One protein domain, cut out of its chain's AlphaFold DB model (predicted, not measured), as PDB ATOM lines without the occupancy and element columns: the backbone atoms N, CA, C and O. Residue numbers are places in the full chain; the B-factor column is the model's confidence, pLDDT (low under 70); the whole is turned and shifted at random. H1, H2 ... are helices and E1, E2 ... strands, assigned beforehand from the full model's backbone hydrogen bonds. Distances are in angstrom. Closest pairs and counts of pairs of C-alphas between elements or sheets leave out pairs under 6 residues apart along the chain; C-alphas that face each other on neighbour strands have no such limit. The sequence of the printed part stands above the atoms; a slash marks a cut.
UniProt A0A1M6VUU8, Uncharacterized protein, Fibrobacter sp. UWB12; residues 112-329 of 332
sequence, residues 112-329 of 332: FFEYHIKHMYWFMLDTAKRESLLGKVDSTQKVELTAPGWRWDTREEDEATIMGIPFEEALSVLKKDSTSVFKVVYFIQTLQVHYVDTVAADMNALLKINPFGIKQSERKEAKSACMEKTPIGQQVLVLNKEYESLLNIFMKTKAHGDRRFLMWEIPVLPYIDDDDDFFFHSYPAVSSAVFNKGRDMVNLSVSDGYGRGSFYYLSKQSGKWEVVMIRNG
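What this domain is: This is residues 112 to 329 of the 332 residues of an uncharacterized protein of Fibrobacter sp. UWB12 (UniProt A0A1M6VUU8). A strongly twisted sheet of six strands, E3, E2, E5, E6, E7 and E8, makes one part of a three-cornered domain. A loose cluster of crossed helices, H1 to H4, makes the second corner, and the short parallel pair E1 and E4, with H6 and H7 beyond it, leads to the third. The 218 printed residues hold seven named helices and eight named strands, in the order H1 H2 H3 H4 E1 E2 H5 E3 E4 H6 H7 E5 E6 E7 E8; the large sheet is mixed and E1 with E4 is parallel. The class is mixed, helices and strands, with under half of the residues, 107, in named elements. The whole is compact, with a radius of gyration of the C-alphas of 19.3 A, and spans 54 by 50 by 32 A.

Where its parts are: H1, residues 112 to 124, begins at C-alpha 112 at (122.068, 210.516, 159.801) and is 18.2 A long. H2 is residues 127 to 134, H3 residues 156 to 163, and H4 residues 167 to 176, 14.4 A. E1, residues 186 to 190, runs on into E2, residues 192 to 197, at 46 degrees across a break of 1 residue. H5 is residues 203 to 206, E3 residues 220 to 223 and E4 residues 235 to 239. H6, residues 241 to 252, 16.2 A, ends at C-alpha 252 at (115.163, 237.852, 149.392), and H7 is residues 260 to 263. E5, residues 285 to 292, 20.4 A, bends by 58 degrees at residue 288. E6 is residues 297 to 303, 19.4 A; E7 is residues 310 to 315, 16.5 A; E8, residues 322 to 328, 18.1 A, ends at C-alpha 328 at (128.495, 216.862, 170.168).

How they stand to each other: The sheet runs E3 E2 E5 E6 E7 E8, with E3 and E8 as its edge strands. E3 and E2 are antiparallel, with N 195 and O 220 2.8 A apart. E2 and E5 are parallel at 20 degrees, with N 289 and O 194 2.8 A apart. E5, E6, E7 and E8 form a meander, each strand the antiparallel neighbour of the one before, and each step is a hairpin: N 290 and O 299, N 300 and O 312, and N 313 and O 325 are each 2.8 A apart. H5 only grazes the sheet with its residues 203 to 206. E1 and E4 are parallel at 37 degrees, with N 187 and O 235 2.8 A apart; the closest C-alphas of E1 and E5, those of Gln 189 and Ala 285, are 7.0 A apart. H1 and H4 touch, closest at the C-alphas of Lys 118 and Ala 170, 5.5 A, at a steep tilt of 63 degrees, the same way. H1 and H3 touch at Lys 118 and Ile 162, C-alphas 5.9 A apart, and are only just about perpendicular at 70.2 degrees. H2 and H3 touch at Leu 134 and Thr 161, C-alphas 6.2 A apart, about perpendicular at 88 degrees. H6 and H7 are apart and touch no helix. Every O i to N i+4 pair is within hydrogen-bond range in H1, H2, H3, H4 and H6; H5 and H7 are too short for such a pair.

The domain as a whole: The two C-alphas farthest apart, those of Thr 140 and Thr 253, are 56.6 A apart. The printed part has no cut. The long links are H2 to H3, H5 to E3, E3 to E4 and H7 to E5; in the last, residues 269 to 270 pair antiparallel with residues 278 to 279. The mean pLDDT of the printed part is 74.8, and 59 residues are under 70, among them residues 135 to 160, 253 to 263 and 267 to 278.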
ATOM      1  N   PHE A 112     122.852 209.319 159.516       85.81
ATOM      2  CA  PHE A 112     122.068 210.516 159.801       85.81
ATOM      3  C   PHE A 112     120.588 210.288 159.504       85.81
ATOM      4  O   PHE A 112     119.761 210.510 160.386       85.81
ATOM      5  N   PHE A 113     120.260 209.824 158.293       86.75
ATOM      6  CA  PHE A 113     118.880 209.588 157.883       86.75
ATOM      7  C   PHE A 113     118.223 208.543 158.771       86.75
ATOM      8  O   PHE A 113     117.120 208.781 159.249       86.75
ATOM      9  N   GLU A 114     118.892 207.419 159.029       87.50
ATOM     10  CA  GLU A 114     118.340 206.359 159.868       87.50
ATOM     11  C   GLU A 114     117.992 206.858 161.269       87.50
ATOM     12  O   GLU A 114     116.862 206.674 161.727       87.50
ATOM     13  N   TYR A 115     118.931 207.544 161.915       82.25
ATOM     14  CA  TYR A 115     118.730 208.086 163.250       82.25
ATOM     15  C   TYR A 115     117.644 209.172 163.271       82.25
ATOM     16  O   TYR A 115     116.673 209.069 164.021       82.25
ATOM     17  N   HIS A 116     117.754 210.191 162.411       80.12
ATOM     18  CA  HIS A 116     116.854 211.348 162.429       80.12
ATOM     19  C   HIS A 116     115.420 210.984 162.065       80.12
ATOM     20  O   HIS A 116     114.486 211.504 162.670       80.12
ATOM     21  N   ILE A 117     115.225 210.078 161.107       87.25
ATOM     22  CA  ILE A 117     113.888 209.630 160.715       87.25
ATOM     23  C   ILE A 117     113.222 208.870 161.861       87.25
ATOM     24  O   ILE A 117     112.071 209.151 162.193       87.25
ATOM     25  N   LYS A 118     113.934 207.944 162.512       87.50
ATOM     26  CA  LYS A 118     113.381 207.208 163.658       87.50
ATOM     27  C   LYS A 118     113.072 208.143 164.826       87.50
ATOM     28  O   LYS A 118     112.000 208.048 165.421       87.50
ATOM     29  N   HIS A 119     113.967 209.086 165.106       82.38
ATOM     30  CA  HIS A 119     113.815 210.055 166.187       82.38
ATOM     31  C   HIS A 119     112.650 211.033 165.949       82.38
ATOM     32  O   HIS A 119     111.813 211.242 166.823       82.38
ATOM     33  N   MET A 120     112.522 211.587 164.739       82.25
ATOM     34  CA  MET A 120     111.391 212.453 164.379       82.25
ATOM     35  C   MET A 120     110.063 211.693 164.418       82.25
ATOM     36  O   MET A 120     109.078 212.203 164.949       82.25
ATOM     37  N   TYR A 121     110.040 210.455 163.917       86.00
ATOM     38  CA  TYR A 121     108.861 209.602 164.016       86.00
ATOM     39  C   TYR A 121     108.464 209.359 165.476       86.00
ATOM     40  O   TYR A 121     107.295 209.530 165.813       86.00
ATOM     41  N   TRP A 122     109.423 209.053 166.356       84.56
ATOM     42  CA  TRP A 122     109.182 208.884 167.790       84.56
ATOM     43  C   TRP A 122     108.481 210.090 168.428       84.56
ATOM     44  O   TRP A 122     107.523 209.912 169.180       84.56
ATOM     45  N   PHE A 123     108.888 211.317 168.092       82.25
ATOM     46  CA  PHE A 123     108.220 212.518 168.602       82.25
ATOM     47  C   PHE A 123     106.811 212.734 168.050       82.25
ATOM     48  O   PHE A 123     105.986 213.351 168.723       82.25
ATOM     49  N   MET A 124     106.518 212.217 166.857       83.69
ATOM     50  CA  MET A 124     105.176 212.264 166.274       83.69
ATOM     51  C   MET A 124     104.230 211.215 166.858       83.69
ATOM     52  O   MET A 124     103.013 211.333 166.700       83.69
ATOM     53  N   LEU A 125     104.757 210.174 167.505       83.38
ATOM     54  CA  LEU A 125     103.934 209.139 168.111       83.38
ATOM     55  C   LEU A 125     103.122 209.695 169.286       83.38
ATOM     56  O   LEU A 125     103.615 210.427 170.152       83.38
ATOM     57  N   ASP A 126     101.860 209.282 169.353       85.56
ATOM     58  CA  ASP A 126     101.040 209.492 170.539       85.56
ATOM     59  C   ASP A 126     101.603 208.722 171.748       85.56
ATOM     60  O   ASP A 126     102.449 207.828 171.624       85.56
ATOM     61  N   THR A 127     101.146 209.100 172.942       81.25
ATOM     62  CA  THR A 127     101.617 208.512 174.201       81.25
ATOM     63  C   THR A 127     101.400 206.998 174.242       81.25
ATOM     64  O   THR A 127     102.304 206.270 174.640       81.25
ATOM     65  N   ALA A 128     100.255 206.502 173.760       80.81
ATOM     66  CA  ALA A 128      99.923 205.078 173.806       80.81
ATOM     67  C   ALA A 128     100.851 204.236 172.913       80.81
ATOM     68  O   ALA A 128     101.281 203.148 173.298       80.81
ATOM     69  N   LYS A 129     101.207 204.740 171.726       80.62
ATOM     70  CA  LYS A 129     102.182 204.094 170.841       80.62
ATOM     71  C   LYS A 129     103.594 204.141 171.407       80.62
ATOM     72  O   LYS A 129     104.291 203.133 171.313       80.62
ATOM     73  N   ARG A 130     104.006 205.261 172.012       80.25
ATOM     74  CA  ARG A 130     105.312 205.356 172.688       80.25
ATOM     75  C   ARG A 130     105.422 204.354 173.834       80.25
ATOM     76  O   ARG A 130     106.376 203.584 173.870       80.25
ATOM     77  N   GLU A 131     104.410 204.278 174.694       79.00
ATOM     78  CA  GLU A 131     104.335 203.293 175.782       79.00
ATOM     79  C   GLU A 131     104.336 201.848 175.258       79.00
ATOM     80  O   GLU A 131     105.042 200.991 175.789       79.00
ATOM     81  N   SER A 132     103.609 201.571 174.168       78.88
ATOM     82  CA  SER A 132     103.609 200.243 173.546       78.88
ATOM     83  C   SER A 132     104.968 199.841 172.967       78.88
ATOM     84  O   SER A 132     105.244 198.642 172.910       78.88
ATOM     85  N   LEU A 133     105.773 200.785 172.476       77.44
ATOM     86  CA  LEU A 133     107.118 200.507 171.968       77.44
ATOM     87  C   LEU A 133     108.110 200.299 173.114       77.44
ATOM     88  O   LEU A 133     108.869 199.335 173.069       77.44
ATOM     89  N   LEU A 134     108.033 201.116 174.168       71.19
ATOM     90  CA  LEU A 134     108.833 200.938 175.386       71.19
ATOM     91  C   LEU A 134     108.587 199.564 176.022       71.19
ATOM     92  O   LEU A 134     109.526 198.895 176.434       71.19
ATOM     93  N   GLY A 135     107.337 199.090 176.026       60.44
ATOM     94  CA  GLY A 135     106.982 197.762 176.539       60.44
ATOM     95  C   GLY A 135     107.458 196.574 175.688       60.44
ATOM     96  O   GLY A 135     107.331 195.435 176.134       60.44
ATOM     97  N   LYS A 136     107.972 196.806 174.469       61.25
ATOM     98  CA  LYS A 136     108.504 195.764 173.566       61.25
ATOM     99  C   LYS A 136     110.022 195.632 173.615       61.25
ATOM    100  O   LYS A 136     110.541 194.633 173.118       61.25
ATOM    101  N   VAL A 137     110.729 196.615 174.169       57.84
ATOM    102  CA  VAL A 137     112.177 196.523 174.343       57.84
ATOM    103  C   VAL A 137     112.436 195.625 175.539       57.84
ATOM    104  O   VAL A 137     112.161 195.978 176.684       57.84
ATOM    105  N   ASP A 138     112.922 194.419 175.263       48.59
ATOM    106  CA  ASP A 138     113.378 193.522 176.310       48.59
ATOM    107  C   ASP A 138     114.512 194.233 177.062       48.59
ATOM    108  O   ASP A 138     115.539 194.570 176.475       48.59
ATOM    109  N   SER A 139     114.323 194.491 178.359       47.00
ATOM    110  CA  SER A 139     115.287 195.179 179.239       47.00
ATOM    111  C   SER A 139     116.695 194.551 179.263       47.00
ATOM    112  O   SER A 139     117.629 195.118 179.834       47.00
ATOM    113  N   THR A 140     116.855 193.382 178.636       39.19
ATOM    114  CA  THR A 140     118.112 192.659 178.437       39.19
ATOM    115  C   THR A 140     118.838 192.990 177.125       39.19
ATOM    116  O   THR A 140     120.055 192.819 177.060       39.19
ATOM    117  N   GLN A 141     118.162 193.540 176.110       41.56
ATOM    118  CA  GLN A 141     118.781 194.097 174.901       41.56
ATOM    119  C   GLN A 141     119.141 195.571 175.111       41.56
ATOM    120  O   GLN A 141     118.785 196.450 174.328       41.56
ATOM    121  N   LYS A 142     119.907 195.850 176.170       40.06
ATOM    122  CA  LYS A 142     120.714 197.069 176.224       40.06
ATOM    123  C   LYS A 142     121.824 196.921 175.194       40.06
ATOM    124  O   LYS A 142     122.935 196.509 175.514       40.06
ATOM    125  N   VAL A 143     121.520 197.203 173.933       35.00
ATOM    126  CA  VAL A 143     122.589 197.581 173.018       35.00
ATOM    127  C   VAL A 143     123.099 198.903 173.580       35.00
ATOM    128  O   VAL A 143     122.387 199.902 173.528       35.00
ATOM    129  N   GLU A 144     124.292 198.900 174.176       34.28
ATOM    130  CA  GLU A 144     125.065 200.124 174.380       34.28
ATOM    131  C   GLU A 144     125.386 200.687 172.989       34.28
ATOM    132  O   GLU A 144     126.486 200.553 172.461       34.28
ATOM    133  N   LEU A 145     124.399 201.317 172.356       36.75
ATOM    134  CA  LEU A 145     124.654 202.338 171.363       36.75
ATOM    135  C   LEU A 145     125.065 203.566 172.162       36.75
ATOM    136  O   LEU A 145     124.296 204.501 172.336       36.75
ATOM    137  N   THR A 146     126.295 203.570 172.678       35.12
ATOM    138  CA  THR A 146     126.933 204.836 173.017       35.12
ATOM    139  C   THR A 146     127.112 205.592 171.705       35.12
ATOM    140  O   THR A 146     128.131 205.452 171.032       35.12
ATOM    141  N   ALA A 147     126.109 206.379 171.323       35.03
ATOM    142  CA  ALA A 147     126.296 207.568 170.515       35.03
ATOM    143  C   ALA A 147     126.531 208.706 171.519       35.03
ATOM    144  O   ALA A 147     125.571 209.262 172.052       35.03
ATOM    145  N   PRO A 148     127.788 209.024 171.892       35.97
ATOM    146  CA  PRO A 148     128.010 210.054 172.883       35.97
ATOM    147  C   PRO A 148     127.572 211.401 172.319       35.97
ATOM    148  O   PRO A 148     128.259 212.014 171.519       35.97
ATOM    149  N   GLY A 149     126.465 211.925 172.820       39.62
ATOM    150  CA  GLY A 149     126.195 213.348 172.711       39.62
ATOM    151  C   GLY A 149     125.103 213.710 171.735       39.62
ATOM    152  O   GLY A 149     125.324 214.521 170.858       39.62
ATOM    153  N   TRP A 150     123.895 213.259 172.023       38.75
ATOM    154  CA  TRP A 150     122.707 214.046 171.750       38.75
ATOM    155  C   TRP A 150     121.855 214.041 173.010       38.75
ATOM    156  O   TRP A 150     120.865 213.334 173.093       38.75
ATOM    157  N   ARG A 151     122.235 214.833 174.025       35.88
ATOM    158  CA  ARG A 151     121.301 215.143 175.117       35.88
ATOM    159  C   ARG A 151     120.222 216.094 174.591       35.88
ATOM    160  O   ARG A 151     120.227 217.283 174.893       35.88
ATOM    161  N   TRP A 152     119.318 215.559 173.781       41.59
ATOM    162  CA  TRP A 152     117.901 215.791 174.022       41.59
ATOM    163  C   TRP A 152     117.628 215.132 175.384       41.59
ATOM    164  O   TRP A 152     118.328 214.190 175.747       41.59
ATOM    165  N   ASP A 153     116.691 215.603 176.197       42.31
ATOM    166  CA  ASP A 153     116.356 214.938 177.473       42.31
ATOM    167  C   ASP A 153     115.679 213.553 177.264       42.31
ATOM    168  O   ASP A 153     114.743 213.185 177.969       42.31
ATOM    169  N   THR A 154     116.105 212.778 176.266       46.97
ATOM    170  CA  THR A 154     115.761 211.375 176.046       46.97
ATOM    171  C   THR A 154     116.581 210.516 176.997       46.97
ATOM    172  O   THR A 154     117.804 210.630 177.082       46.97
ATOM    173  N   ARG A 155     115.899 209.670 177.770       56.47
ATOM    174  CA  ARG A 155     116.565 208.705 178.654       56.47
ATOM    175  C   ARG A 155     117.262 207.653 177.781       56.47
ATOM    176  O   ARG A 155     116.801 207.384 176.680       56.47
ATOM    177  N   GLU A 156     118.324 207.011 178.271       57.78
ATOM    178  CA  GLU A 156     119.025 205.929 177.536       57.78
ATOM    179  C   GLU A 156     118.064 204.824 177.042       57.78
ATOM    180  O   GLU A 156     118.257 204.237 175.978       57.78
ATOM    181  N   GLU A 157     116.987 204.570 177.791       60.94
ATOM    182  CA  GLU A 157     115.916 203.635 177.420       60.94
ATOM    183  C   GLU A 157     115.126 204.089 176.180       60.94
ATOM    184  O   GLU A 157     114.738 203.261 175.352       60.94
ATOM    185  N   ASP A 158     114.930 205.398 176.007       66.62
ATOM    186  CA  ASP A 158     114.260 205.965 174.838       66.62
ATOM    187  C   ASP A 158     115.141 205.808 173.591       66.62
ATOM    188  O   ASP A 158     114.637 205.436 172.537       66.62
ATOM    189  N   GLU A 159     116.459 206.010 173.695       67.69
ATOM    190  CA  GLU A 159     117.382 205.879 172.556       67.69
ATOM    191  C   GLU A 159     117.423 204.450 171.997       67.69
ATOM    192  O   GLU A 159     117.283 204.251 170.786       67.69
ATOM    193  N   ALA A 160     117.546 203.441 172.866       68.81
ATOM    194  CA  ALA A 160     117.503 202.038 172.451       68.81
ATOM    195  C   ALA A 160     116.160 201.688 171.785       68.81
ATOM    196  O   ALA A 160     116.120 201.009 170.754       68.81
ATOM    197  N   THR A 161     115.061 202.214 172.332       75.31
ATOM    198  CA  THR A 161     113.711 202.035 171.784       75.31
ATOM    199  C   THR A 161     113.567 202.679 170.409       75.31
ATOM    200  O   THR A 161     113.082 202.033 169.480       75.31
ATOM    201  N   ILE A 162     114.034 203.919 170.250       78.75
ATOM    202  CA  ILE A 162     114.012 204.659 168.983       78.75
ATOM    203  C   ILE A 162     114.811 203.907 167.920       78.75
ATOM    204  O   ILE A 162     114.336 203.735 166.799       78.75
ATOM    205  N   MET A 163     115.994 203.399 168.266       77.50
ATOM    206  CA  MET A 163     116.829 202.645 167.330       77.50
ATOM    207  C   MET A 163     116.215 201.301 166.923       77.50
ATOM    208  O   MET A 163     116.419 200.862 165.785       77.50
ATOM    209  N   GLY A 164     115.413 200.698 167.805       77.50
ATOM    210  CA  GLY A 164     114.615 199.502 167.530       77.50
ATOM    211  C   GLY A 164     113.432 199.720 166.578       77.50
ATOM    212  O   GLY A 164     112.874 198.744 166.074       77.50
ATOM    213  N   ILE A 165     113.053 200.969 166.282       84.19
ATOM    214  CA  ILE A 165     111.992 201.261 165.311       84.19
ATOM    215  C   ILE A 165     112.448 200.840 163.902       84.19
ATOM    216  O   ILE A 165     113.534 201.238 163.465       84.19
ATOM    217  N   PRO A 166     111.628 200.093 163.135       88.56
ATOM    218  CA  PRO A 166     111.935 199.786 161.744       88.56
ATOM    219  C   PRO A 166     112.072 201.062 160.905       88.56
ATOM    220  O   PRO A 166     111.147 201.871 160.821       88.56
ATOM    221  N   PHE A 167     113.217 201.229 160.239       87.50
ATOM    222  CA  PHE A 167     113.500 202.421 159.435       87.50
ATOM    223  C   PHE A 167     112.431 202.684 158.363       87.50
ATOM    224  O   PHE A 167     111.963 203.810 158.221       87.50
ATOM    225  N   GLU A 168     111.992 201.638 157.660       91.12
ATOM    226  CA  GLU A 168     110.981 201.747 156.601       91.12
ATOM    227  C   GLU A 168     109.610 202.204 157.118       91.12
ATOM    228  O   GLU A 168     108.890 202.928 156.429       91.12
ATOM    229  N   GLU A 169     109.250 201.821 158.349       90.50
ATOM    230  CA  GLU A 169     108.019 202.281 158.995       90.50
ATOM    231  C   GLU A 169     108.101 203.786 159.268       90.50
ATOM    232  O   GLU A 169     107.238 204.546 158.817       90.50
ATOM    233  N   ALA A 170     109.170 204.220 159.938       90.50
ATOM    234  CA  ALA A 170     109.392 205.625 160.261       90.50
ATOM    235  C   ALA A 170     109.463 206.492 158.990       90.50
ATOM    236  O   ALA A 170     108.792 207.523 158.896       90.50
ATOM    237  N   LEU A 171     110.195 206.041 157.965       91.00
ATOM    238  CA  LEU A 171     110.316 206.737 156.684       91.00
ATOM    239  C   LEU A 171     108.969 206.853 155.960       91.00
ATOM    240  O   LEU A 171     108.650 207.914 155.421       91.00
ATOM    241  N   SER A 172     108.165 205.784 155.953       91.12
ATOM    242  CA  SER A 172     106.827 205.780 155.348       91.12
ATOM    243  C   SER A 172     105.912 206.828 155.976       91.12
ATOM    244  O   SER A 172     105.190 207.531 155.263       91.12
ATOM    245  N   VAL A 173     105.938 206.940 157.307       88.38
ATOM    246  CA  VAL A 173     105.113 207.904 158.038       88.38
ATOM    247  C   VAL A 173     105.597 209.328 157.784       88.38
ATOM    248  O   VAL A 173     104.788 210.172 157.399       88.38
ATOM    249  N   LEU A 174     106.902 209.590 157.901       87.19
ATOM    250  CA  LEU A 174     107.449 210.931 157.679       87.19
ATOM    251  C   LEU A 174     107.251 211.422 156.242       87.19
ATOM    252  O   LEU A 174     106.949 212.592 156.046       87.19
ATOM    253  N   LYS A 175     107.323 210.549 155.230       86.19
ATOM    254  CA  LYS A 175     107.025 210.937 153.837       86.19
ATOM    255  C   LYS A 175     105.556 211.314 153.605       86.19
ATOM    256  O   LYS A 175     105.262 212.049 152.662       86.19
ATOM    257  N   LYS A 176     104.629 210.809 154.427       86.25
ATOM    258  CA  LYS A 176     103.199 211.167 154.361       86.25
ATOM    259  C   LYS A 176     102.895 212.482 155.070       86.25
ATOM    260  O   LYS A 176     101.910 213.131 154.723       86.25
ATOM    261  N   ASP A 177     103.726 212.881 156.027       81.94
ATOM    262  CA  ASP A 177     103.602 214.169 156.694       81.94
ATOM    263  C   ASP A 177     103.962 215.308 155.732       81.94
ATOM    264  O   ASP A 177     105.072 215.403 155.206       81.94
ATOM    265  N   SER A 178     103.000 216.199 155.493       71.38
ATOM    266  CA  SER A 178     103.196 217.369 154.643       71.38
ATOM    267  C   SER A 178     104.208 218.366 155.200       71.38
ATOM    268  O   SER A 178     104.639 219.227 154.456       71.38
ATOM    269  N   THR A 179     104.577 218.304 156.473       72.12
ATOM    270  CA  THR A 179     105.536 219.250 157.065       72.12
ATOM    271  C   THR A 179     106.958 218.700 157.144       72.12
ATOM    272  O   THR A 179     107.887 219.433 157.474       72.12
ATOM    273  N   SER A 180     107.151 217.424 156.803       77.00
ATOM    274  CA  SER A 180     108.441 216.762 156.939       77.00
ATOM    275  C   SER A 180     109.439 217.207 155.873       77.00
ATOM    276  O   SER A 180     109.188 217.090 154.673       77.00
ATOM    277  N   VAL A 181     110.639 217.597 156.308       74.88
ATOM    278  CA  VAL A 181     111.779 217.861 155.413       74.88
ATOM    279  C   VAL A 181     112.224 216.616 154.641       74.88
ATOM    280  O   VAL A 181     112.859 216.741 153.605       74.88
ATOM    281  N   PHE A 182     111.855 215.405 155.078       79.69
ATOM    282  CA  PHE A 182     112.170 214.155 154.370       79.69
ATOM    283  C   PHE A 182     111.221 213.861 153.199       79.69
ATOM    284  O   PHE A 182     111.423 212.889 152.465       79.69
ATOM    285  N   LYS A 183     110.182 214.686 153.020       79.12
ATOM    286  CA  LYS A 183     109.265 214.623 151.878       79.12
ATOM    287  C   LYS A 183     109.825 215.320 150.632       79.12
ATOM    288  O   LYS A 183     109.372 215.010 149.531       79.12
ATOM    289  N   VAL A 184     110.782 216.240 150.785       82.12
ATOM    290  CA  VAL A 184     111.336 217.002 149.653       82.12
ATOM    291  C   VAL A 184     111.995 216.068 148.635       82.12
ATOM    292  O   VAL A 184     112.547 215.025 148.994       82.12
ATOM    293  N   VAL A 185     111.934 216.434 147.356       85.06
ATOM    294  CA  VAL A 185     112.400 215.586 146.247       85.06
ATOM    295  C   VAL A 185     113.919 215.624 146.098       85.06
ATOM    296  O   VAL A 185     114.537 214.617 145.726       85.06
ATOM    297  N   TYR A 186     114.523 216.771 146.404       87.12
ATOM    298  CA  TYR A 186     115.932 217.030 146.166       87.12
ATOM    299  C   TYR A 186     116.707 217.224 147.462       87.12
ATOM    300  O   TYR A 186     116.272 217.915 148.377       87.12
ATOM    301  N   PHE A 187     117.899 216.644 147.504       86.75
ATOM    302  CA  PHE A 187     118.911 216.879 148.518       86.75
ATOM    303  C   PHE A 187     119.990 217.785 147.932       86.75
ATOM    304  O   PHE A 187     120.576 217.477 146.900       86.75
ATOM    305  N   ILE A 188     120.257 218.905 148.582       85.31
ATOM    306  CA  ILE A 188     121.291 219.862 148.210       85.31
ATOM    307  C   ILE A 188     122.608 219.521 148.915       85.31
ATOM    308  O   ILE A 188     122.700 219.601 150.139       85.31
ATOM    309  N   GLN A 189     123.632 219.191 148.131       82.62
ATOM    310  CA  GLN A 189     124.983 218.879 148.596       82.62
ATOM    311  C   GLN A 189     125.959 220.010 148.234       82.62
ATOM    312  O   GLN A 189     125.919 220.551 147.127       82.62
ATOM    313  N   THR A 190     126.884 220.335 149.139       75.62
ATOM    314  CA  THR A 190     128.051 221.171 148.829       75.62
ATOM    315  C   THR A 190     129.193 220.338 148.262       75.62
ATOM    316  O   THR A 190     129.456 219.211 148.679       75.62
ATOM    317  N   LEU A 191     129.899 220.904 147.285       66.81
ATOM    318  CA  LEU A 191     130.975 220.209 146.579       66.81
ATOM    319  C   LEU A 191     132.326 220.234 147.283       66.81
ATOM    320  O   LEU A 191     133.250 219.636 146.755       66.81
ATOM    321  N   GLN A 192     132.515 220.963 148.375       76.19
ATOM    322  CA  GLN A 192     133.854 221.230 148.901       76.19
ATOM    323  C   GLN A 192     133.987 220.683 150.311       76.19
ATOM    324  O   GLN A 192     133.184 221.009 151.179       76.19
ATOM    325  N   VAL A 193     135.018 219.864 150.522       77.62
ATOM    326  CA  VAL A 193     135.422 219.397 151.847       77.62
ATOM    327  C   VAL A 193     136.840 219.885 152.106       77.62
ATOM    328  O   VAL A 193     137.776 219.559 151.366       77.62
ATOM    329  N   HIS A 194     137.006 220.661 153.174       86.50
ATOM    330  CA  HIS A 194     138.326 221.012 153.688       86.50
ATOM    331  C   HIS A 194     138.880 219.848 154.494       86.50
ATOM    332  O   HIS A 194     138.216 219.358 155.407       86.50
ATOM    333  N   TYR A 195     140.099 219.409 154.200       87.50
ATOM    334  CA  TYR A 195     140.682 218.265 154.886       87.50
ATOM    335  C   TYR A 195     142.136 218.453 155.298       87.50
ATOM    336  O   TYR A 195     142.876 219.233 154.701       87.50
ATOM    337  N   VAL A 196     142.552 217.701 156.316       89.94
ATOM    338  CA  VAL A 196     143.944 217.602 156.776       89.94
ATOM    339  C   VAL A 196     144.306 216.144 157.014       89.94
ATOM    340  O   VAL A 196     143.490 215.382 157.524       89.94
ATOM    341  N   ASP A 197     145.531 215.758 156.656       89.44
ATOM    342  CA  ASP A 197     146.078 214.438 156.975       89.44
ATOM    343  C   ASP A 197     146.751 214.461 158.364       89.44
ATOM    344  O   ASP A 197     147.450 215.411 158.715       89.44
ATOM    345  N   THR A 198     146.587 213.399 159.150       89.00
ATOM    346  CA  THR A 198     147.217 213.194 160.460       89.00
ATOM    347  C   THR A 198     147.888 211.823 160.549       89.00
ATOM    348  O   THR A 198     147.594 210.911 159.780       89.00
ATOM    349  N   VAL A 199     148.777 211.671 161.532       88.56
ATOM    350  CA  VAL A 199     149.505 210.430 161.854       88.56
ATOM    351  C   VAL A 199     149.108 209.869 163.225       88.56
ATOM    352  O   VAL A 199     149.903 209.213 163.896       88.56
ATOM    353  N   ALA A 200     147.884 210.161 163.679       86.62
ATOM    354  CA  ALA A 200     147.378 209.694 164.967       86.62
ATOM    355  C   ALA A 200     147.556 208.168 165.132       86.62
ATOM    356  O   ALA A 200     147.326 207.380 164.216       86.62
ATOM    357  N   ALA A 201     147.985 207.726 166.312       84.19
ATOM    358  CA  ALA A 201     148.281 206.311 166.526       84.19
ATOM    359  C   ALA A 201     147.019 205.447 166.673       84.19
ATOM    360  O   ALA A 201     147.082 204.244 166.481       84.19
ATOM    361  N   ASP A 202     145.876 206.018 167.025       82.94
ATOM    362  CA  ASP A 202     144.621 205.298 167.231       82.94
ATOM    363  C   ASP A 202     143.450 206.292 167.305       82.94
ATOM    364  O   ASP A 202     143.635 207.508 167.163       82.94
ATOM    365  N   MET A 203     142.240 205.773 167.526       81.44
ATOM    366  CA  MET A 203     141.046 206.595 167.704       81.44
ATOM    367  C   MET A 203     141.185 207.530 168.917       81.44
ATOM    368  O   MET A 203     140.802 208.691 168.839       81.44
ATOM    369  N   ASN A 204     141.817 207.093 170.010       84.31
ATOM    370  CA  ASN A 204     142.023 207.928 171.201       84.31
ATOM    371  C   ASN A 204     142.922 209.141 170.931       84.31
ATOM    372  O   ASN A 204     142.701 210.214 171.491       84.31
ATOM    373  N   ALA A 205     143.932 208.993 170.078       85.06
ATOM    374  CA  ALA A 205     144.776 210.082 169.616       85.06
ATOM    375  C   ALA A 205     144.027 210.990 168.631       85.06
ATOM    376  O   ALA A 205     144.133 212.210 168.743       85.06
ATOM    377  N   LEU A 206     143.231 210.419 167.718       85.19
ATOM    378  CA  LEU A 206     142.404 211.180 166.774       85.19
ATOM    379  C   LEU A 206     141.373 212.060 167.501       85.19
ATOM    380  O   LEU A 206     141.196 213.222 167.149       85.19
ATOM    381  N   LEU A 207     140.762 211.540 168.571       82.56
ATOM    382  CA  LEU A 207     139.791 212.240 169.423       82.56
ATOM    383  C   LEU A 207     140.367 213.475 170.135       82.56
ATOM    384  O   LEU A 207     139.603 214.338 170.563       82.56
ATOM    385  N   LYS A 208     141.693 213.562 170.288       84.56
ATOM    386  CA  LYS A 208     142.372 214.717 170.902       84.56
ATOM    387  C   LYS A 208     142.613 215.854 169.912       84.56
ATOM    388  O   LYS A 208     142.973 216.950 170.334       84.56
ATOM    389  N   ILE A 209     142.454 215.605 168.611       82.56
ATOM    390  CA  ILE A 209     142.634 216.631 167.587       82.56
ATOM    391  C   ILE A 209     141.394 217.517 167.582       82.56
ATOM    392  O   ILE A 209     140.302 217.049 167.276       82.56
ATOM    393  N   ASN A 210     141.579 218.798 167.903       78.31
ATOM    394  CA  ASN A 210     140.542 219.812 167.763       78.31
ATOM    395  C   ASN A 210     140.533 220.343 166.315       78.31
ATOM    396  O   ASN A 210     141.467 221.067 165.956       78.31
ATOM    397  N   PRO A 211     139.502 220.057 165.497       73.88
ATOM    398  CA  PRO A 211     139.457 220.507 164.104       73.88
ATOM    399  C   PRO A 211     139.458 222.038 163.959       73.88
ATOM    400  O   PRO A 211     139.997 222.564 162.985       73.88
ATOM    401  N   PHE A 212     138.952 222.773 164.956       73.44
ATOM    402  CA  PHE A 212     138.961 224.243 164.961       73.44
ATOM    403  C   PHE A 212     140.336 224.847 165.238       73.44
ATOM    404  O   PHE A 212     140.595 225.984 164.860       73.44
ATOM    405  N   GLY A 213     141.229 224.092 165.881       73.69
ATOM    406  CA  GLY A 213     142.603 224.527 166.141       73.69
ATOM    407  C   GLY A 213     143.528 224.401 164.927       73.69
ATOM    408  O   GLY A 213     144.662 224.870 164.979       73.69
ATOM    409  N   ILE A 214     143.063 223.765 163.848       79.62
ATOM    410  CA  ILE A 214     143.842 223.534 162.631       79.62
ATOM    411  C   ILE A 214     143.916 224.827 161.823       79.62
ATOM    412  O   ILE A 214     142.887 225.368 161.397       79.62
ATOM    413  N   LYS A 215     145.144 225.290 161.564       81.62
ATOM    414  CA  LYS A 215     145.396 226.512 160.794       81.62
ATOM    415  C   LYS A 215     144.861 226.373 159.376       81.62
ATOM    416  O   LYS A 215     145.003 225.328 158.749       81.62
ATOM    417  N   GLN A 216     144.337 227.462 158.821       78.50
ATOM    418  CA  GLN A 216     143.835 227.478 157.444       78.50
ATOM    419  C   GLN A 216     144.902 227.045 156.422       78.50
ATOM    420  O   GLN A 216     144.580 226.336 155.481       78.50
ATOM    421  N   SER A 217     146.176 227.387 156.651       83.88
ATOM    422  CA  SER A 217     147.305 226.987 155.796       83.88
ATOM    423  C   SER A 217     147.572 225.479 155.754       83.88
ATOM    424  O   SER A 217     148.269 225.009 154.863       83.88
ATOM    425  N   GLU A 218     147.084 224.727 156.741       82.12
ATOM    426  CA  GLU A 218     147.235 223.268 156.810       82.12
ATOM    427  C   GLU A 218     146.083 222.550 156.095       82.12
ATOM    428  O   GLU A 218     146.214 221.376 155.752       82.12
ATOM    429  N   ARG A 219     144.971 223.259 155.846       85.12
ATOM    430  CA  ARG A 219     143.777 222.723 155.191       85.12
ATOM    431  C   ARG A 219     144.004 222.608 153.690       85.12
ATOM    432  O   ARG A 219     144.405 223.555 153.021       85.12
ATOM    433  N   LYS A 220     143.701 221.429 153.167       86.94
ATOM    434  CA  LYS A 220     143.614 221.135 151.741       86.94
ATOM    435  C   LYS A 220     142.151 221.166 151.326       86.94
ATOM    436  O   LYS A 220     141.265 220.921 152.140       86.94
ATOM    437  N   GLU A 221     141.899 221.431 150.055       83.25
ATOM    438  CA  GLU A 221     140.556 221.386 149.487       83.25
ATOM    439  C   GLU A 221     140.428 220.164 148.587       83.25
ATOM    440  O   GLU A 221     141.270 219.926 147.720       83.25
ATOM    441  N   ALA A 222     139.375 219.383 148.805       77.00
ATOM    442  CA  ALA A 222     138.956 218.339 147.888       77.00
ATOM    443  C   ALA A 222     137.548 218.653 147.392       77.00
ATOM    444  O   ALA A 222     136.674 219.061 148.163       77.00
ATOM    445  N   LYS A 223     137.322 218.432 146.094       73.19
ATOM    446  CA  LYS A 223     135.957 218.373 145.581       73.19
ATOM    447  C   LYS A 223     135.346 217.059 146.068       73.19
ATOM    448  O   LYS A 223     135.861 215.990 145.756       73.19
ATOM    449  N   SER A 224     134.292 217.155 146.868       65.94
ATOM    450  CA  SER A 224     133.466 216.041 147.315       65.94
ATOM    451  C   SER A 224     133.038 215.212 146.119       65.94
ATOM    452  O   SER A 224     132.565 215.751 145.118       65.94
ATOM    453  N   ALA A 225     133.112 213.894 146.254       65.69
ATOM    454  CA  ALA A 225     132.424 213.029 145.326       65.69
ATOM    455  C   ALA A 225     130.914 213.192 145.507       65.69
ATOM    456  O   ALA A 225     130.375 213.105 146.615       65.69
ATOM    457  N   CYS A 226     130.237 213.473 144.403       73.38
ATOM    458  CA  CYS A 226     128.790 213.512 144.399       73.38
ATOM    459  C   CYS A 226     128.223 212.101 144.517       73.38
ATOM    460  O   CYS A 226     128.778 211.150 143.952       73.38
ATOM    461  N   MET A 227     127.084 212.010 145.190       79.31
ATOM    462  CA  MET A 227     126.179 210.870 145.104       79.31
ATOM    463  C   MET A 227     125.103 211.193 144.064       79.31
ATOM    464  O   MET A 227     124.742 212.353 143.898       79.31
ATOM    465  N   GLU A 228     124.559 210.189 143.379       80.44
ATOM    466  CA  GLU A 228     123.409 210.408 142.486       80.44
ATOM    467  C   GLU A 228     122.104 210.583 143.279       80.44
ATOM    468  O   GLU A 228     121.213 211.350 142.897       80.44
ATOM    469  N   LYS A 229     121.981 209.848 144.392       88.12
ATOM    470  CA  LYS A 229     120.810 209.836 145.271       88.12
ATOM    471  C   LYS A 229     121.208 209.664 146.732       88.12
ATOM    472  O   LYS A 229     122.233 209.058 147.029       88.12
ATOM    473  N   THR A 230     120.360 210.143 147.637       88.25
ATOM    474  CA  THR A 230     120.494 209.868 149.074       88.25
ATOM    475  C   THR A 230     120.040 208.444 149.420       88.25
ATOM    476  O   THR A 230     119.285 207.837 148.651       88.25
ATOM    477  N   PRO A 231     120.391 207.924 150.613       86.44
ATOM    478  CA  PRO A 231     119.888 206.641 151.116       86.44
ATOM    479  C   PRO A 231     118.356 206.515 151.168       86.44
ATOM    480  O   PRO A 231     117.839 205.404 151.152       86.44
ATOM    481  N   ILE A 232     117.620 207.634 151.190       88.12
ATOM    482  CA  ILE A 232     116.146 207.650 151.184       88.12
ATOM    483  C   ILE A 232     115.524 207.914 149.807       88.12
ATOM    484  O   ILE A 232     114.298 208.051 149.689       88.12
ATOM    485  N   GLY A 233     116.358 207.961 148.762       87.69
ATOM    486  CA  GLY A 233     115.952 208.038 147.361       87.69
ATOM    487  C   GLY A 233     115.764 209.448 146.801       87.69
ATOM    488  O   GLY A 233     115.271 209.573 145.680       87.69
ATOM    489  N   GLN A 234     116.147 210.495 147.537       88.69
ATOM    490  CA  GLN A 234     116.108 211.870 147.024       88.69
ATOM    491  C   GLN A 234     117.192 212.064 145.967       88.69
ATOM    492  O   GLN A 234     118.277 211.496 146.089       88.69
ATOM    493  N   GLN A 235     116.912 212.861 144.937       88.69
ATOM    494  CA  GLN A 235     117.927 213.210 143.940       88.69
ATOM    495  C   GLN A 235     118.889 214.238 144.523       88.69
ATOM    496  O   GLN A 235     118.453 215.169 145.193       88.69
ATOM    497  N   VAL A 236     120.182 214.099 144.249       86.69
ATOM    498  CA  VAL A 236     121.173 215.065 144.729       86.69
ATOM    499  C   VAL A 236     121.342 216.197 143.715       86.69
ATOM    500  O   VAL A 236     121.528 215.953 142.525       86.69
ATOM    501  N   LEU A 237     121.280 217.438 144.193       87.44
ATOM    502  CA  LEU A 237     121.645 218.648 143.461       87.44
ATOM    503  C   LEU A 237     122.855 219.286 144.137       87.44
ATOM    504  O   LEU A 237     122.932 219.382 145.360       87.44
ATOM    505  N   VAL A 238     123.803 219.746 143.339       84.12
ATOM    506  CA  VAL A 238     125.039 220.351 143.821       84.12
ATOM    507  C   VAL A 238     124.896 221.864 143.890       84.12
ATOM    508  O   VAL A 238     124.751 222.522 142.859       84.12
ATOM    509  N   LEU A 239     124.990 222.441 145.087       82.06
ATOM    510  CA  LEU A 239     125.013 223.894 145.232       82.06
ATOM    511  C   LEU A 239     126.391 224.446 144.858       82.06
ATOM    512  O   LEU A 239     127.417 224.031 145.400       82.06
ATOM    513  N   ASN A 240     126.407 225.405 143.936       77.94
ATOM    514  CA  ASN A 240     127.585 226.191 143.586       77.94
ATOM    515  C   ASN A 240     127.272 227.690 143.731       77.94
ATOM    516  O   ASN A 240     126.110 228.067 143.883       77.94
ATOM    517  N   LYS A 241     128.296 228.541 143.615       77.94
ATOM    518  CA  LYS A 241     128.172 229.996 143.793       77.94
ATOM    519  C   LYS A 241     127.117 230.648 142.885       77.94
ATOM    520  O   LYS A 241     126.480 231.611 143.301       77.94
ATOM    521  N   GLU A 242     126.936 230.150 141.659       77.50
ATOM    522  CA  GLU A 242     125.941 230.676 140.714       77.50
ATOM    523  C   GLU A 242     124.523 230.385 141.220       77.50
ATOM    524  O   GLU A 242     123.743 231.316 141.413       77.50
ATOM    525  N   TYR A 243     124.209 229.117 141.512       78.50
ATOM    526  CA  TYR A 243     122.892 228.728 142.032       78.50
ATOM    527  C   TYR A 243     122.616 229.338 143.406       78.50
ATOM    528  O   TYR A 243     121.510 229.807 143.641       78.50
ATOM    529  N   GLU A 244     123.611 229.385 144.290       79.00
ATOM    530  CA  GLU A 244     123.497 230.009 145.608       79.00
ATOM    531  C   GLU A 244     123.140 231.494 145.503       79.00
ATOM    532  O   GLU A 244     122.183 231.940 146.131       79.00
ATOM    533  N   SER A 245     123.852 232.251 144.661       76.75
ATOM    534  CA  SER A 245     123.560 233.672 144.426       76.75
ATOM    535  C   SER A 245     122.143 233.866 143.883       76.75
ATOM    536  O   SER A 245     121.398 234.716 144.366       76.75
ATOM    537  N   LEU A 246     121.753 233.059 142.893       75.31
ATOM    538  CA  LEU A 246     120.445 233.160 142.248       75.31
ATOM    539  C   LEU A 246     119.293 232.807 143.190       75.31
ATOM    540  O   LEU A 246     118.288 233.516 143.226       75.31
ATOM    541  N   LEU A 247     119.443 231.734 143.963       77.69
ATOM    542  CA  LEU A 247     118.449 231.306 144.938       77.69
ATOM    543  C   LEU A 247     118.330 232.321 146.082       77.69
ATOM    544  O   LEU A 247     117.213 232.642 146.480       77.69
ATOM    545  N   ASN A 248     119.442 232.896 146.554       75.25
ATOM    546  CA  ASN A 248     119.418 233.972 147.548       75.25
ATOM    547  C   ASN A 248     118.672 235.211 147.042       75.25
ATOM    548  O   ASN A 248     117.788 235.717 147.731       75.25
ATOM    549  N   ILE A 249     118.957 235.668 145.817       74.19
ATOM    550  CA  ILE A 249     118.227 236.783 145.188       74.19
ATOM    551  C   ILE A 249     116.727 236.466 145.096       74.19
ATOM    552  O   ILE A 249     115.884 237.302 145.437       74.19
ATOM    553  N   PHE A 250     116.377 235.251 144.671       72.44
ATOM    554  CA  PHE A 250     114.983 234.822 144.576       72.44
ATOM    555  C   PHE A 250     114.278 234.813 145.941       72.44
ATOM    556  O   PHE A 250     113.145 235.273 146.056       72.44
ATOM    557  N   MET A 251     114.938 234.321 146.989       72.25
ATOM    558  CA  MET A 251     114.329 234.206 148.314       72.25
ATOM    559  C   MET A 251     114.198 235.560 149.036       72.25
ATOM    560  O   MET A 251     113.179 235.796 149.695       72.25
ATOM    561  N   LYS A 252     115.170 236.472 148.857       72.00
ATOM    562  CA  LYS A 252     115.163 237.852 149.392       72.00
ATOM    563  C   LYS A 252     114.019 238.700 148.856       72.00
ATOM    564  O   LYS A 252     113.451 239.525 149.561       72.00
ATOM    565  N   THR A 253     113.653 238.494 147.600       63.19
ATOM    566  CA  THR A 253     112.692 239.353 146.901       63.19
ATOM    567  C   THR A 253     111.219 239.055 147.239       63.19
ATOM    568  O   THR A 253     110.339 239.615 146.590       63.19
ATOM    569  N   LYS A 254     110.904 238.198 148.234       54.69
ATOM    570  CA  LYS A 254     109.551 237.623 148.424       54.69
ATOM    571  C   LYS A 254     108.973 237.631 149.849       54.69
ATOM    572  O   LYS A 254     109.698 237.477 150.833       54.69
ATOM    573  N   ALA A 255     107.632 237.680 149.921       51.28
ATOM    574  CA  ALA A 255     106.803 237.477 151.116       51.28
ATOM    575  C   ALA A 255     106.643 235.979 151.477       51.28
ATOM    576  O   ALA A 255     106.807 235.091 150.639       51.28
ATOM    577  N   HIS A 256     106.287 235.679 152.734       51.03
ATOM    578  CA  HIS A 256     106.243 234.322 153.317       51.03
ATOM    579  C   HIS A 256     105.467 233.258 152.506       51.03
ATOM    580  O   HIS A 256     105.801 232.075 152.576       51.03
ATOM    581  N   GLY A 257     104.435 233.645 151.748       48.34
ATOM    582  CA  GLY A 257     103.598 232.718 150.979       48.34
ATOM    583  C   GLY A 257     104.288 232.089 149.761       48.34
ATOM    584  O   GLY A 257     103.926 230.969 149.395       48.34
ATOM    585  N   ASP A 258     105.294 232.776 149.211       51.38
ATOM    586  CA  ASP A 258     105.829 232.602 147.845       51.38
ATOM    587  C   ASP A 258     107.043 231.682 147.804       51.38
ATOM    588  O   ASP A 258     107.287 230.956 146.843       51.38
ATOM    589  N   ARG A 259     107.770 231.662 148.919       59.72
ATOM    590  CA  ARG A 259     108.938 230.811 149.156       59.72
ATOM    591  C   ARG A 259     108.573 229.324 149.139       59.72
ATOM    592  O   ARG A 259     109.402 228.482 148.802       59.72
ATOM    593  N   ARG A 260     107.303 229.003 149.428       61.62
ATOM    594  CA  ARG A 260     106.779 227.630 149.474       61.62
ATOM    595  C   ARG A 260     107.071 226.848 148.197       61.62
ATOM    596  O   ARG A 260     107.423 225.683 148.291       61.62
ATOM    597  N   PHE A 261     106.988 227.483 147.029       62.06
ATOM    598  CA  PHE A 261     107.209 226.839 145.732       62.06
ATOM    599  C   PHE A 261     108.540 226.070 145.636       62.06
ATOM    600  O   PHE A 261     108.542 224.931 145.176       62.06
ATOM    601  N   LEU A 262     109.645 226.655 146.113       65.56
ATOM    602  CA  LEU A 262     110.938 225.966 146.179       65.56
ATOM    603  C   LEU A 262     111.050 225.100 147.436       65.56
ATOM    604  O   LEU A 262     111.537 223.980 147.347       65.56
ATOM    605  N   MET A 263     110.548 225.569 148.582       65.94
ATOM    606  CA  MET A 263     110.661 224.864 149.871       65.94
ATOM    607  C   MET A 263     110.004 223.471 149.899       65.94
ATOM    608  O   MET A 263     110.329 222.662 150.763       65.94
ATOM    609  N   TRP A 264     109.069 223.182 148.984       70.56
ATOM    610  CA  TRP A 264     108.458 221.853 148.841       70.56
ATOM    611  C   TRP A 264     109.359 220.832 148.137       70.56
ATOM    612  O   TRP A 264     109.240 219.633 148.386       70.56
ATOM    613  N   GLU A 265     110.234 221.297 147.249       72.38
ATOM    614  CA  GLU A 265     111.066 220.457 146.381       72.38
ATOM    615  C   GLU A 265     112.516 220.407 146.868       72.38
ATOM    616  O   GLU A 265     113.158 219.358 146.785       72.38
ATOM    617  N   ILE A 266     113.016 221.531 147.391       73.19
ATOM    618  CA  ILE A 266     114.363 221.701 147.931       73.19
ATOM    619  C   ILE A 266     114.295 222.133 149.405       73.19
ATOM    620  O   ILE A 266     113.465 222.968 149.770       73.19
ATOM    621  N   PRO A 267     115.174 221.614 150.273       65.25
ATOM    622  CA  PRO A 267     115.299 222.105 151.635       65.25
ATOM    623  C   PRO A 267     115.919 223.506 151.622       65.25
ATOM    624  O   PRO A 267     116.986 223.728 151.048       65.25
ATOM    625  N   VAL A 268     115.227 224.455 152.255       66.69
ATOM    626  CA  VAL A 268     115.662 225.848 152.402       66.69
ATOM    627  C   VAL A 268     115.473 226.265 153.849       66.69
ATOM    628  O   VAL A 268     114.387 226.082 154.403       66.69
ATOM    629  N   LEU A 269     116.507 226.854 154.444       60.94
ATOM    630  CA  LEU A 269     116.468 227.353 155.814       60.94
ATOM    631  C   LEU A 269     116.793 228.851 155.824       60.94
ATOM    632  O   LEU A 269     117.775 229.260 155.199       60.94
ATOM    633  N   PRO A 270     115.975 229.689 156.483       54.34
ATOM    634  CA  PRO A 270     116.317 231.094 156.670       54.34
ATOM    635  C   PRO A 270     117.550 231.195 157.576       54.34
ATOM    636  O   PRO A 270     117.646 230.457 158.560       54.34
ATOM    637  N   TYR A 271     118.487 232.092 157.260       56.12
ATOM    638  CA  TYR A 271     119.527 232.446 158.219       56.12
ATOM    639  C   TYR A 271     118.912 233.308 159.323       56.12
ATOM    640  O   TYR A 271     118.099 234.183 159.043       56.12
ATOM    641  N   ILE A 272     119.244 233.010 160.577       50.22
ATOM    642  CA  ILE A 272     118.612 233.653 161.739       50.22
ATOM    643  C   ILE A 272     119.399 234.898 162.191       50.22
ATOM    644  O   ILE A 272     118.818 235.761 162.840       50.22
ATOM    645  N   ASP A 273     120.680 235.024 161.809       48.44
ATOM    646  CA  ASP A 273     121.598 236.017 162.395       48.44
ATOM    647  C   ASP A 273     121.993 237.190 161.467       48.44
ATOM    648  O   ASP A 273     122.441 238.216 161.971       48.44
ATOM    649  N   ASP A 274     121.779 237.095 160.149       50.19
ATOM    650  CA  ASP A 274     121.843 238.227 159.206       50.19
ATOM    651  C   ASP A 274     120.512 238.290 158.452       50.19
ATOM    652  O   ASP A 274     120.160 237.358 157.727       50.19
ATOM    653  N   ASP A 275     119.784 239.393 158.623       50.50
ATOM    654  CA  ASP A 275     118.370 239.594 158.258       50.50
ATOM    655  C   ASP A 275     118.027 239.509 156.748       50.50
ATOM    656  O   ASP A 275     116.924 239.879 156.353       50.50
ATOM    657  N   ASP A 276     118.910 238.984 155.890       57.50
ATOM    658  CA  ASP A 276     118.666 238.895 154.446       57.50
ATOM    659  C   ASP A 276     119.054 237.551 153.779       57.50
ATOM    660  O   ASP A 276     118.482 237.231 152.738       57.50
ATOM    661  N   ASP A 277     119.980 236.731 154.295       63.66
ATOM    662  CA  ASP A 277     120.495 235.559 153.547       63.66
ATOM    663  C   ASP A 277     119.772 234.220 153.843       63.66
ATOM    664  O   ASP A 277     119.232 233.977 154.922       63.66
ATOM    665  N   PHE A 278     119.737 233.317 152.851       69.69
ATOM    666  CA  PHE A 278     119.125 231.985 152.936       69.69
ATOM    667  C   PHE A 278     120.176 230.886 152.766       69.69
ATOM    668  O   PHE A 278     120.981 230.908 151.833       69.69
ATOM    669  N   PHE A 279     120.117 229.865 153.623       71.31
ATOM    670  CA  PHE A 279     120.960 228.677 153.508       71.31
ATOM    671  C   PHE A 279     120.229 227.571 152.749       71.31
ATOM    672  O   PHE A 279     119.214 227.026 153.191       71.31
ATOM    673  N   PHE A 280     120.792 227.201 151.601       75.00
ATOM    674  CA  PHE A 280     120.341 226.078 150.781       75.00
ATOM    675  C   PHE A 280     121.203 224.856 151.093       75.00
ATOM    676  O   PHE A 280     122.004 224.414 150.272       75.00
ATOM    677  N   HIS A 281     121.116 224.337 152.315       68.00
ATOM    678  CA  HIS A 281     121.843 223.132 152.712       68.00
ATOM    679  C   HIS A 281     120.887 222.045 153.159       68.00
ATOM    680  O   HIS A 281     119.919 222.289 153.873       68.00
ATOM    681  N   SER A 282     121.179 220.826 152.714       77.88
ATOM    682  CA  SER A 282     120.568 219.631 153.277       77.88
ATOM    683  C   SER A 282     121.449 219.068 154.369       77.88
ATOM    684  O   SER A 282     122.674 219.140 154.292       77.88
ATOM    685  N   TYR A 283     120.810 218.481 155.370       79.81
ATOM    686  CA  TYR A 283     121.504 217.758 156.419       79.81
ATOM    687  C   TYR A 283     121.528 216.261 156.096       79.81
ATOM    688  O   TYR A 283     120.497 215.730 155.675       79.81
ATOM    689  N   PRO A 284     122.676 215.587 156.272       81.31
ATOM    690  CA  PRO A 284     123.905 216.112 156.865       81.31
ATOM    691  C   PRO A 284     124.801 216.825 155.834       81.31
ATOM    692  O   PRO A 284     124.871 216.411 154.680       81.31
ATOM    693  N   ALA A 285     125.546 217.848 156.259       80.38
ATOM    694  CA  ALA A 285     126.554 218.522 155.434       80.38
ATOM    695  C   ALA A 285     127.947 218.416 156.069       80.38
ATOM    696  O   ALA A 285     128.173 218.886 157.184       80.38
ATOM    697  N   VAL A 286     128.903 217.805 155.366       82.12
ATOM    698  CA  VAL A 286     130.286 217.655 155.843       82.12
ATOM    699  C   VAL A 286     131.051 218.962 155.621       82.12
ATOM    700  O   VAL A 286     131.238 219.387 154.488       82.12
ATOM    701  N   SER A 287     131.513 219.590 156.702       79.38
ATOM    702  CA  SER A 287     132.250 220.865 156.662       79.38
ATOM    703  C   SER A 287     133.764 220.675 156.574       79.38
ATOM    704  O   SER A 287     134.449 221.380 155.837       79.38
ATOM    705  N   SER A 288     134.313 219.713 157.319       84.19
ATOM    706  CA  SER A 288     135.743 219.410 157.284       84.19
ATOM    707  C   SER A 288     136.046 217.974 157.693       84.19
ATOM    708  O   SER A 288     135.223 217.322 158.337       84.19
ATOM    709  N   ALA A 289     137.232 217.492 157.321       88.56
ATOM    710  CA  ALA A 289     137.699 216.136 157.581       88.56
ATOM    711  C   ALA A 289     139.155 216.099 158.081       88.56
ATOM    712  O   ALA A 289     140.049 216.725 157.519       88.56
ATOM    713  N   VAL A 290     139.427 215.303 159.111       90.44
ATOM    714  CA  VAL A 290     140.781 214.976 159.573       90.44
ATOM    715  C   VAL A 290     141.036 213.507 159.264       90.44
ATOM    716  O   VAL A 290     140.510 212.624 159.943       90.44
ATOM    717  N   PHE A 291     141.827 213.248 158.226       90.00
ATOM    718  CA  PHE A 291     142.124 211.914 157.716       90.00
ATOM    719  C   PHE A 291     143.350 211.309 158.370       90.00
ATOM    720  O   PHE A 291     144.418 211.908 158.398       90.00
ATOM    721  N   ASN A 292     143.240 210.054 158.778       88.94
ATOM    722  CA  ASN A 292     144.371 209.209 159.105       88.94
ATOM    723  C   ASN A 292     144.431 208.041 158.122       88.94
ATOM    724  O   ASN A 292     143.953 206.942 158.403       88.94
ATOM    725  N   LYS A 293     145.030 208.299 156.957       83.81
ATOM    726  CA  LYS A 293     145.131 207.326 155.860       83.81
ATOM    727  C   LYS A 293     145.911 206.071 156.245       83.81
ATOM    728  O   LYS A 293     145.623 204.996 155.752       83.81
ATOM    729  N   GLY A 294     146.886 206.186 157.150       83.44
ATOM    730  CA  GLY A 294     147.689 205.038 157.584       83.44
ATOM    731  C   GLY A 294     146.932 204.037 158.460       83.44
ATOM    732  O   GLY A 294     147.469 202.974 158.758       83.44
ATOM    733  N   ARG A 295     145.724 204.382 158.922       86.88
ATOM    734  CA  ARG A 295     144.901 203.537 159.800       86.88
ATOM    735  C   ARG A 295     143.435 203.475 159.390       86.88
ATOM    736  O   ARG A 295     142.622 203.002 160.179       86.88
ATOM    737  N   ASP A 296     143.114 204.000 158.212       89.94
ATOM    738  CA  ASP A 296     141.757 204.130 157.696       89.94
ATOM    739  C   ASP A 296     140.765 204.663 158.739       89.94
ATOM    740  O   ASP A 296     139.758 204.030 159.067       89.94
ATOM    741  N   MET A 297     141.088 205.823 159.315       91.62
ATOM    742  CA  MET A 297     140.201 206.543 160.231       91.62
ATOM    743  C   MET A 297     139.986 207.972 159.751       91.62
ATOM    744  O   MET A 297     140.900 208.596 159.208       91.62
ATOM    745  N   VAL A 298     138.806 208.523 160.012       91.12
ATOM    746  CA  VAL A 298     138.504 209.928 159.730       91.12
ATOM    747  C   VAL A 298     137.656 210.528 160.847       91.12
ATOM    748  O   VAL A 298     136.788 209.862 161.404       91.12
ATOM    749  N   ASN A 299     137.934 211.784 161.189       91.12
ATOM    750  CA  ASN A 299     137.082 212.619 162.036       91.12
ATOM    751  C   ASN A 299     136.477 213.723 161.164       91.12
ATOM    752  O   ASN A 299     137.218 214.505 160.570       91.12
ATOM    753  N   LEU A 300     135.155 213.779 161.077       88.81
ATOM    754  CA  LEU A 300     134.420 214.749 160.281       88.81
ATOM    755  C   LEU A 300     133.704 215.741 161.176       88.81
ATOM    756  O   LEU A 300     133.016 215.338 162.104       88.81
ATOM    757  N   SER A 301     133.764 217.017 160.821       86.25
ATOM    758  CA  SER A 301     132.841 218.025 161.337       86.25
ATOM    759  C   SER A 301     131.619 218.086 160.425       86.25
ATOM    760  O   SER A 301     131.748 218.414 159.242       86.25
ATOM    761  N   VAL A 302     130.437 217.779 160.947       83.12
ATOM    762  CA  VAL A 302     129.196 217.640 160.175       83.12
ATOM    763  C   VAL A 302     128.125 218.575 160.726       83.12
ATOM    764  O   VAL A 302     127.910 218.645 161.932       83.12
ATOM    765  N   SER A 303     127.438 219.278 159.833       79.94
ATOM    766  CA  SER A 303     126.199 219.986 160.131       79.94
ATOM    767  C   SER A 303     125.017 219.042 159.992       79.94
ATOM    768  O   SER A 303     124.821 218.458 158.930       79.94
ATOM    769  N   ASP A 304     124.237 218.890 161.050       73.44
ATOM    770  CA  ASP A 304     123.083 217.985 161.146       73.44
ATOM    771  C   ASP A 304     121.752 218.732 161.369       73.44
ATOM    772  O   ASP A 304     120.691 218.117 161.353       73.44
ATOM    773  N   GLY A 305     121.797 220.061 161.494       61.34
ATOM    774  CA  GLY A 305     120.627 220.931 161.392       61.34
ATOM    775  C   GLY A 305     120.038 221.506 162.661       61.34
ATOM    776  O   GLY A 305     118.990 222.144 162.594       61.34
ATOM    777  N   TYR A 306     120.725 221.366 163.794       52.41
ATOM    778  CA  TYR A 306     120.189 221.780 165.095       52.41
ATOM    779  C   TYR A 306     121.022 222.862 165.798       52.41
ATOM    780  O   TYR A 306     121.093 222.910 167.025       52.41
ATOM    781  N   GLY A 307     121.675 223.742 165.030       50.81
ATOM    782  CA  GLY A 307     122.469 224.864 165.563       50.81
ATOM    783  C   GLY A 307     123.744 224.453 166.319       50.81
ATOM    784  O   GLY A 307     124.492 225.308 166.786       50.81
ATOM    785  N   ARG A 308     124.018 223.149 166.429       56.62
ATOM    786  CA  ARG A 308     125.240 222.552 166.972       56.62
ATOM    787  C   ARG A 308     125.683 221.498 165.971       56.62
ATOM    788  O   ARG A 308     124.874 220.667 165.595       56.62
ATOM    789  N   GLY A 309     126.915 221.576 165.483       68.19
ATOM    790  CA  GLY A 309     127.458 220.524 164.623       68.19
ATOM    791  C   GLY A 309     127.757 219.265 165.420       68.19
ATOM    792  O   GLY A 309     127.814 219.293 166.647       68.19
ATOM    793  N   SER A 310     128.046 218.179 164.723       79.81
ATOM    794  CA  SER A 310     128.497 216.928 165.323       79.81
ATOM    795  C   SER A 310     129.805 216.472 164.697       79.81
ATOM    796  O   SER A 310     130.048 216.639 163.502       79.81
ATOM    797  N   PHE A 311     130.649 215.849 165.512       84.19
ATOM    798  CA  PHE A 311     131.849 215.172 165.056       84.19
ATOM    799  C   PHE A 311     131.559 213.701 164.800       84.19
ATOM    800  O   PHE A 311     131.219 212.976 165.733       84.19
ATOM    801  N   TYR A 312     131.711 213.260 163.556       87.44
ATOM    802  CA  TYR A 312     131.548 211.864 163.164       87.44
ATOM    803  C   TYR A 312     132.921 211.224 163.026       87.44
ATOM    804  O   TYR A 312     133.763 211.691 162.262       87.44
ATOM    805  N   TYR A 313     133.138 210.128 163.735       87.69
ATOM    806  CA  TYR A 313     134.353 209.336 163.645       87.69
ATOM    807  C   TYR A 313     134.038 208.069 162.868       87.69
ATOM    808  O   TYR A 313     133.145 207.309 163.253       87.69
ATOM    809  N   LEU A 314     134.769 207.848 161.779       91.44
ATOM    810  CA  LEU A 314     134.593 206.683 160.927       91.44
ATOM    811  C   LEU A 314     135.868 205.853 160.852       91.44
ATOM    812  O   LEU A 314     136.978 206.374 161.000       91.44
ATOM    813  N   SER A 315     135.693 204.562 160.588       89.88
ATOM    814  CA  SER A 315     136.781 203.629 160.310       89.88
ATOM    815  C   SER A 315     136.464 202.748 159.102       89.88
ATOM    816  O   SER A 315     135.303 202.408 158.897       89.88
ATOM    817  N   LYS A 316     137.490 202.367 158.327       89.81
ATOM    818  CA  LYS A 316     137.399 201.389 157.224       89.81
ATOM    819  C   LYS A 316     137.976 200.011 157.581       89.81
ATOM    820  O   LYS A 316     138.259 199.215 156.690       89.81
ATOM    821  N   GLN A 317     138.168 199.694 158.867       82.94
ATOM    822  CA  GLN A 317     138.803 198.432 159.298       82.94
ATOM    823  C   GLN A 317     138.077 197.164 158.811       82.94
ATOM    824  O   GLN A 317     138.712 196.129 158.621       82.94
ATOM    825  N   SER A 318     136.764 197.238 158.577       78.62
ATOM    826  CA  SER A 318     135.933 196.157 158.028       78.62
ATOM    827  C   SER A 318     135.964 196.073 156.490       78.62
ATOM    828  O   SER A 318     135.278 195.241 155.896       78.62
ATOM    829  N   GLY A 319     136.751 196.928 155.827       83.69
ATOM    830  CA  GLY A 319     136.798 197.080 154.371       83.69
ATOM    831  C   GLY A 319     135.791 198.092 153.812       83.69
ATOM    832  O   GLY A 319     135.810 198.355 152.612       83.69
ATOM    833  N   LYS A 320     134.933 198.682 154.656       89.19
ATOM    834  CA  LYS A 320     133.981 199.747 154.299       89.19
ATOM    835  C   LYS A 320     133.980 200.829 155.369       89.19
ATOM    836  O   LYS A 320     134.176 200.520 156.539       89.19
ATOM    837  N   TRP A 321     133.764 202.082 154.973       89.81
ATOM    838  CA  TRP A 321     133.656 203.186 155.922       89.81
ATOM    839  C   TRP A 321     132.387 203.048 156.763       89.81
ATOM    840  O   TRP A 321     131.279 202.994 156.235       89.81
ATOM    841  N   GLU A 322     132.558 203.016 158.079       89.31
ATOM    842  CA  GLU A 322     131.470 202.882 159.045       89.31
ATOM    843  C   GLU A 322     131.603 203.954 160.122       89.31
ATOM    844  O   GLU A 322     132.703 204.229 160.604       89.31
ATOM    845  N   VAL A 323     130.479 204.569 160.503       87.69
ATOM    846  CA  VAL A 323     130.423 205.482 161.651       87.69
ATOM    847  C   VAL A 323     130.564 204.653 162.921       87.69
ATOM    848  O   VAL A 323     129.714 203.815 163.213       87.69
ATOM    849  N   VAL A 324     131.636 204.890 163.675       84.56
ATOM    850  CA  VAL A 324     131.951 204.149 164.908       84.56
ATOM    851  C   VAL A 324     131.727 204.977 166.171       84.56
ATOM    852  O   VAL A 324     131.598 204.420 167.256       84.56
ATOM    853  N   MET A 325     131.701 206.308 166.055       82.50
ATOM    854  CA  MET A 325     131.416 207.213 167.168       82.50
ATOM    855  C   MET A 325     130.901 208.554 166.646       82.50
ATOM    856  O   MET A 325     131.328 209.024 165.594       82.50
ATOM    857  N   ILE A 326     130.028 209.197 167.419       78.94
ATOM    858  CA  ILE A 326     129.584 210.579 167.203       78.94
ATOM    859  C   ILE A 326     129.859 211.373 168.473       78.94
ATOM    860  O   ILE A 326     129.801 210.798 169.553       78.94
ATOM    861  N   ARG A 327     130.195 212.660 168.361       76.50
ATOM    862  CA  ARG A 327     130.291 213.586 169.496       76.50
ATOM    863  C   ARG A 327     129.602 214.903 169.196       76.50
ATOM    864  O   ARG A 327     129.783 215.441 168.112       76.50
ATOM    865  N   ASN A 328     128.923 215.464 170.196       70.62
ATOM    866  CA  ASN A 328     128.495 216.862 170.168       70.62
ATOM    867  C   ASN A 328     129.671 217.774 169.799       70.62
ATOM    868  O   ASN A 328     130.743 217.699 170.410       70.62
ATOM    869  N   GLY A 329     129.447 218.656 168.837       61.09
ATOM    870  CA  GLY A 329     130.398 219.655 168.393       61.09
ATOM    871  C   GLY A 329     129.761 221.033 168.261       61.09
ATOM    872  O   GLY A 329     128.613 221.277 168.627       61.09
TER     873      GLY A 329